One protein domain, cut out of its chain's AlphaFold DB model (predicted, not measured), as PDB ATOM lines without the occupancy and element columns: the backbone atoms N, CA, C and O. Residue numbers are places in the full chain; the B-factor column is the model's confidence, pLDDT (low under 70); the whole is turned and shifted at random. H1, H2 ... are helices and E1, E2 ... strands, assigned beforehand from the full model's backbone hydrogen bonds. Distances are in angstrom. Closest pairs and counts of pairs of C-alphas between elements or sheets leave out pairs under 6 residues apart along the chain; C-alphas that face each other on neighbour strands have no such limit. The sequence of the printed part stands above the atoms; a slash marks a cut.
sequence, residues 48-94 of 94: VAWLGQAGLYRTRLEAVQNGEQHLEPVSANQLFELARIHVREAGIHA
ATOM      1  N   VAL A  48    -175.836  75.918 -51.711       96.25
ATOM      2  CA  VAL A  48    -176.789  75.319 -52.662       96.25
ATOM      3  C   VAL A  48    -176.280  75.369 -54.103       96.25
ATOM      4  O   VAL A  48    -176.810  74.675 -54.968       96.25
ATOM      5  N   ALA A  49    -175.269  76.200 -54.353       96.62
ATOM      6  CA  ALA A  49    -174.559  76.339 -55.615       96.62
ATOM      7  C   ALA A  49    -173.120  76.809 -55.348       96.62
ATOM      8  O   ALA A  49    -172.778  77.205 -54.231       96.62
ATOM      9  N   TRP A  50    -172.288  76.769 -56.382       97.31
ATOM     10  CA  TRP A  50    -170.895  77.201 -56.341       97.31
ATOM     11  C   TRP A  50    -170.639  78.175 -57.479       97.31
ATOM     12  O   TRP A  50    -170.870  77.839 -58.639       97.31
ATOM     13  N   LEU A  51    -170.191  79.380 -57.145       96.06
ATOM     14  CA  LEU A  51    -169.833  80.398 -58.121       96.06
ATOM     15  C   LEU A  51    -168.351  80.257 -58.454       96.06
ATOM     16  O   LEU A  51    -167.494  80.444 -57.591       96.06
ATOM     17  N   GLY A  52    -168.071  79.880 -59.696       95.12
ATOM     18  CA  GLY A  52    -166.747  79.928 -60.297       95.12
ATOM     19  C   GLY A  52    -166.614  81.105 -61.257       95.12
ATOM     20  O   GLY A  52    -167.550  81.878 -61.466       95.12
ATOM     21  N   GLN A  53    -165.447  81.213 -61.879       93.88
ATOM     22  CA  GLN A  53    -165.143  82.272 -62.831       93.88
ATOM     23  C   GLN A  53    -165.986  82.164 -64.108       93.88
ATOM     24  O   GLN A  53    -166.365  83.185 -64.679       93.88
ATOM     25  N   ALA A  54    -166.275  80.945 -64.572       92.31
ATOM     26  CA  ALA A  54    -167.076  80.727 -65.774       92.31
ATOM     27  C   ALA A  54    -168.588  80.702 -65.496       92.31
ATOM     28  O   ALA A  54    -169.378  80.784 -66.438       92.31
ATOM     29  N   GLY A  55    -169.009  80.616 -64.230       92.81
ATOM     30  CA  GLY A  55    -170.418  80.706 -63.862       92.81
ATOM     31  C   GLY A  55    -170.806  79.902 -62.626       92.81
ATOM     32  O   GLY A  55    -169.986  79.588 -61.765       92.81
ATOM     33  N   LEU A  56    -172.103  79.605 -62.532       95.06
ATOM     34  CA  LEU A  56    -172.695  78.860 -61.424       95.06
ATOM     35  C   LEU A  56    -172.724  77.361 -61.717       95.06
ATOM     36  O   LEU A  56    -173.204  76.929 -62.763       95.06
ATOM     37  N   TYR A  57    -172.308  76.580 -60.728       96.56
ATOM     38  CA  TYR A  57    -172.319  75.124 -60.745       96.56
ATOM     39  C   TYR A  57    -173.183  74.587 -59.611       96.56
ATOM     40  O   TYR A  57    -173.324  75.207 -58.553       96.56
ATOM     41  N   ARG A  58    -173.745  73.395 -59.807       94.56
ATOM     42  CA  ARG A  58    -174.589  72.748 -58.801       94.56
ATOM     43  C   ARG A  58    -173.757  72.205 -57.646       94.56
ATOM     44  O   ARG A  58    -174.214  72.208 -56.507       94.56
ATOM     45  N   THR A  59    -172.549  71.715 -57.924       94.25
ATOM     46  CA  THR A  59    -171.668  71.130 -56.902       94.25
ATOM     47  C   THR A  59    -170.233  71.629 -57.022       94.25
ATOM     48  O   THR A  59    -169.773  71.975 -58.109       94.25
ATOM     49  N   ARG A  60    -169.488  71.597 -55.909       94.00
ATOM     50  CA  ARG A  60    -168.054  71.923 -55.904       94.00
ATOM     51  C   ARG A  60    -167.265  71.012 -56.840       94.00
ATOM     52  O   ARG A  60    -166.377  71.475 -57.543       94.00
ATOM     53  N   LEU A  61    -167.586  69.714 -56.825       93.88
ATOM     54  CA  LEU A  61    -166.902  68.707 -57.634       93.88
ATOM     55  C   LEU A  61    -167.065  68.997 -59.127       93.88
ATOM     56  O   LEU A  61    -166.077  68.995 -59.850       93.88
ATOM     57  N   GLU A  62    -168.290  69.288 -59.558       95.88
ATOM     58  CA  GLU A  62    -168.590  69.678 -60.935       95.88
ATOM     59  C   GLU A  62    -167.766  70.898 -61.359       95.88
ATOM     60  O   GLU A  62    -167.147  70.891 -62.419       95.88
ATOM     61  N   ALA A  63    -167.704  71.930 -60.523       95.69
ATOM     62  CA  ALA A  63    -166.967  73.142 -60.847       95.69
ATOM     63  C   ALA A  63    -165.451  72.884 -60.984       95.69
ATOM     64  O   ALA A  63    -164.832  73.289 -61.966       95.69
ATOM     65  N   VAL A  64    -164.863  72.111 -60.060       94.94
ATOM     66  CA  VAL A  64    -163.451  71.685 -60.144       94.94
ATOM     67  C   VAL A  64    -163.192  70.850 -61.403       94.94
ATOM     68  O   VAL A  64    -162.168  71.026 -62.058       94.94
ATOM     69  N   GLN A  65    -164.118  69.961 -61.776       96.19
ATOM     70  CA  GLN A  65    -164.015  69.167 -63.008       96.19
ATOM     71  C   GLN A  65    -164.042  70.033 -64.275       96.19
ATOM     72  O   GLN A  65    -163.429  69.658 -65.272       96.19
ATOM     73  N   ASN A  66    -164.689  71.198 -64.225       94.44
ATOM     74  CA  ASN A  66    -164.689  72.192 -65.300       94.44
ATOM     75  C   ASN A  66    -163.471  73.136 -65.263       94.44
ATOM     76  O   ASN A  66    -163.394  74.077 -66.049       94.44
ATOM     77  N   GLY A  67    -162.488  72.877 -64.393       94.50
ATOM     78  CA  GLY A  67    -161.231  73.627 -64.342       94.50
ATOM     79  C   GLY A  67    -161.284  74.899 -63.499       94.50
ATOM     80  O   GLY A  67    -160.345  75.697 -63.545       94.50
ATOM     81  N   GLU A  68    -162.342  75.093 -62.710       96.50
ATOM     82  CA  GLU A  68    -162.428  76.221 -61.787       96.50
ATOM     83  C   GLU A  68    -161.370  76.107 -60.686       96.50
ATOM     84  O   GLU A  68    -161.277  75.101 -59.978       96.50
ATOM     85  N   GLN A  69    -160.574  77.164 -60.529       92.00
ATOM     86  CA  GLN A  69    -159.529  77.240 -59.500       92.00
ATOM     87  C   GLN A  69    -160.017  77.927 -58.224       92.00
ATOM     88  O   GLN A  69    -159.539  77.619 -57.133       92.00
ATOM     89  N   HIS A  70    -160.974  78.846 -58.358       93.19
ATOM     90  CA  HIS A  70    -161.563  79.591 -57.254       93.19
ATOM     91  C   HIS A  70    -163.067  79.386 -57.278       93.19
ATOM     92  O   HIS A  70    -163.707  79.565 -58.310       93.19
ATOM     93  N   LEU A  71    -163.606  78.974 -56.137       94.75
ATOM     94  CA  LEU A  71    -165.014  78.662 -55.981       94.75
ATOM     95  C   LEU A  71    -165.531  79.315 -54.716       94.75
ATOM     96  O   LEU A  71    -164.993  79.085 -53.632       94.75
ATOM     97  N   GLU A  72    -166.601  80.080 -54.866       96.12
ATOM     98  CA  GLU A  72    -167.308  80.689 -53.753       96.12
ATOM     99  C   GLU A  72    -168.597  79.906 -53.476       96.12
ATOM    100  O   GLU A  72    -169.397  79.682 -54.393       96.12
ATOM    101  N   PRO A  73    -168.822  79.446 -52.234       96.56
ATOM    102  CA  PRO A  73    -170.082  78.819 -51.866       96.56
ATOM    103  C   PRO A  73    -171.214  79.852 -51.905       96.56
ATOM    104  O   PRO A  73    -171.103  80.937 -51.335       96.56
ATOM    105  N   VAL A  74    -172.326  79.497 -52.546       96.38
ATOM    106  CA  VAL A  74    -173.497  80.367 -52.701       96.38
ATOM    107  C   VAL A  74    -174.655  79.816 -51.875       96.38
ATOM    108  O   VAL A  74    -175.112  78.689 -52.082       96.38
ATOM    109  N   SER A  75    -175.158  80.626 -50.942       95.38
ATOM    110  CA  SER A  75    -176.384  80.333 -50.190       95.38
ATOM    111  C   SER A  75    -177.640  80.535 -51.046       95.38
ATOM    112  O   SER A  75    -177.621  81.240 -52.055       95.38
ATOM    113  N   ALA A  76    -178.776  79.974 -50.621       94.00
ATOM    114  CA  ALA A  76    -180.043  80.121 -51.347       94.00
ATOM    115  C   ALA A  76    -180.432  81.590 -51.577       94.00
ATOM    116  O   ALA A  76    -180.853  81.956 -52.673       94.00
ATOM    117  N   ASN A  77    -180.236  82.447 -50.572       94.44
ATOM    118  CA  ASN A  77    -180.538  83.874 -50.682       94.44
ATOM    119  C   ASN A  77    -179.658  84.562 -51.734       94.44
ATOM    120  O   ASN A  77    -180.182  85.294 -52.570       94.44
ATOM    121  N   GLN A  78    -178.352  84.279 -51.732       94.06
ATOM    122  CA  GLN A  78    -177.423  84.820 -52.729       94.06
ATOM    123  C   GLN A  78    -177.764  84.324 -54.138       94.06
ATOM    124  O   GLN A  78    -177.739  85.106 -55.081       94.06
ATOM    125  N   LEU A  79    -178.152  83.054 -54.291       94.25
ATOM    126  CA  LEU A  79    -178.563  82.513 -55.588       94.25
ATOM    127  C   LEU A  79    -179.784  83.256 -56.153       94.25
ATOM    128  O   LEU A  79    -179.802  83.615 -57.330       94.25
ATOM    129  N   PHE A  80    -180.795  83.525 -55.321       93.06
ATOM    130  CA  PHE A  80    -181.959  84.304 -55.747       93.06
ATOM    131  C   PHE A  80    -181.602  85.746 -56.104       93.06
ATOM    132  O   PHE A  80    -182.185  86.305 -57.032       93.06
ATOM    133  N   GLU A  81    -180.669  86.360 -55.382       92.94
ATOM    134  CA  GLU A  81    -180.186  87.703 -55.693       92.94
ATOM    135  C   GLU A  81    -179.457  87.745 -57.041       92.94
ATOM    136  O   GLU A  81    -179.820  88.557 -57.894       92.94
ATOM    137  N   LEU A  82    -178.537  86.808 -57.284       90.44
ATOM    138  CA  LEU A  82    -177.845  86.654 -58.569       90.44
ATOM    139  C   LEU A  82    -178.839  86.472 -59.724       90.44
ATOM    140  O   LEU A  82    -178.740  87.154 -60.743       90.44
ATOM    141  N   ALA A  83    -179.852  85.621 -59.544       89.69
ATOM    142  CA  ALA A  83    -180.889  85.412 -60.551       89.69
ATOM    143  C   ALA A  83    -181.695  86.693 -60.840       89.69
ATOM    144  O   ALA A  83    -181.996  86.992 -61.997       89.69
ATOM    145  N   ARG A  84    -182.031  87.483 -59.811       91.12
ATOM    146  CA  ARG A  84    -182.747  88.761 -59.985       91.12
ATOM    147  C   ARG A  84    -181.909  89.797 -60.729       91.12
ATOM    148  O   ARG A  84    -182.468  90.527 -61.544       91.12
ATOM    149  N   ILE A  85    -180.612  89.885 -60.432       88.69
ATOM    150  CA  ILE A  85    -179.686  90.798 -61.120       88.69
ATOM    151  C   ILE A  85    -179.605  90.423 -62.597       88.69
ATOM    152  O   ILE A  85    -179.855  91.270 -63.450       88.69
ATOM    153  N   HIS A  86    -179.393  89.140 -62.891       83.12
ATOM    154  CA  HIS A  86    -179.288  88.652 -64.262       83.12
ATOM    155  C   HIS A  86    -180.532  88.974 -65.109       83.12
ATOM    156  O   HIS A  86    -180.421  89.452 -66.235       83.12
ATOM    157  N   VAL A  87    -181.736  88.788 -64.550       82.25
ATOM    158  CA  VAL A  87    -182.992  89.139 -65.239       82.25
ATOM    159  C   VAL A  87    -183.094  90.643 -65.516       82.25
ATOM    160  O   VAL A  87    -183.592  91.040 -66.569       82.25
ATOM    161  N   ARG A  88    -182.627  91.494 -64.594       80.62
ATOM    162  CA  ARG A  88    -182.629  92.953 -64.791       80.62
ATOM    163  C   ARG A  88    -181.659  93.375 -65.886       80.62
ATOM    164  O   ARG A  88    -182.032  94.189 -66.721       80.62
ATOM    165  N   GLU A  89    -180.454  92.820 -65.902       77.69
ATOM    166  CA  GLU A  89    -179.447  93.116 -66.927       77.69
ATOM    167  C   GLU A  89    -179.914  92.666 -68.315       77.69
ATOM    168  O   GLU A  89    -179.846  93.440 -69.268       77.69
ATOM    169  N   ALA A  90    -180.490  91.464 -68.422       70.75
ATOM    170  CA  ALA A  90    -181.060  90.970 -69.673       70.75
ATOM    171  C   ALA A  90    -182.197  91.865 -70.200       70.75
ATOM    172  O   ALA A  90    -182.318  92.052 -71.406       70.75
ATOM    173  N   GLY A  91    -183.009  92.449 -69.311       62.34
ATOM    174  CA  GLY A  91    -184.083  93.373 -69.685       62.34
ATOM    175  C   GLY A  91    -183.625  94.789 -70.055       62.34
ATOM    176  O   GLY A  91    -184.378  95.508 -70.699       62.34
ATOM    177  N   ILE A  92    -182.416  95.205 -69.660       62.75
ATOM    178  CA  ILE A  92    -181.822  96.500 -70.047       62.75
ATOM    179  C   ILE A  92    -181.159  96.413 -71.433       62.75
ATOM    180  O   ILE A  92    -181.047  97.421 -72.129       62.75
ATOM    181  N   HIS A  93    -180.728  95.216 -71.836       54.12
ATOM    182  CA  HIS A  93    -180.078  94.954 -73.124       54.12
ATOM    183  C   HIS A  93    -181.017  94.382 -74.208       54.12
ATOM    184  O   HIS A  93    -180.526  94.015 -75.278       54.12
ATOM    185  N   ALA A  94    -182.326  94.299 -73.943       50.06
ATOM    186  CA  ALA A  94    -183.364  93.864 -74.886       50.06
ATOM    187  C   ALA A  94    -184.067  95.059 -75.545       50.06
ATOM    188  O   ALA A  94    -184.363  94.957 -76.758       50.06
TER     189      ALA A  94
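This is residues 48 to 94 of the 94 residues of an uncharacterized protein of Pseudomonas putida (UniProt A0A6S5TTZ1). A small compact body with one long helix, H2, reaching away from it as an arm, the two making an open V that closes near Ser 75. The body holds a ladder of two very short strands, E1 and E2, the short helix H1 near E1, and the loops that join them; residues 83 to 94, of which 83 to 92 belong to H2, stick out. The printed part has 47 residues, with two named strands and two named helices in the order E1, H1, E2, H2; the sheet E1 - E2 is antiparallel, and the class is mixed, helices and strands. The whole is loose, with a radius of gyration of the C-alphas of 11.9 A, and elongated, spanning 33 by 21 by 13 A.

E1, residues 49 to 51, and E2, residues 72 to 74, are antiparallel neighbours, with 142 degrees between their directions. The C-alphas of Trp 50 and Pro 73 face each other at 4.8 A. N 51 and O 72 are within hydrogen-bond range at 2.9 A, and so are N 74 and O 49 at 2.9 A. Residues 50 to 51 of E1 also form a short antiparallel pairing with residues 56 to 57. H1, residues 60 to 65, has its closest C-alpha to E1 at Arg 60, 6.0 A from that of Trp 50. H2, residues 76 to 92, comes nearest to E1 at Leu 79, whose C-alpha is 7.4 A from that of Ala 49. H1 and H2 are apart. In both helices every O i to N i+4 pair is within hydrogen-bond range.

E1 begins at C-alpha 49, at (-174.559, 76.339, -55.615), and measures 6.7 A from first to last C-alpha. H1 measures 8.6 A, from Arg 60 to Gln 65. E2 measures 6.3 A, from Glu 72 to Val 74. H2 is the longest helix, with 17 residues and 24.9 A from C-alpha 76 at (-180.043, 80.121, -51.347) to C-alpha 92 at (-181.822, 96.500, -70.047).

The two C-alphas farthest apart are those of Leu 61 and Ala 94, at 34.7 A. Without residues 83 to 94, which stand free, the remaining 35 residues span 25 by 14 by 10 A. The printed part has no cut and ends at Ala 94, the chain's last residue. The link from E2 to H2 is tight, with 1 residue; the links from E1 to H1 and from H1 to E2 are short, with 8 and 6 residues. The mean pLDDT of the printed part is 89.5, and residues 91 to 94 are under 70.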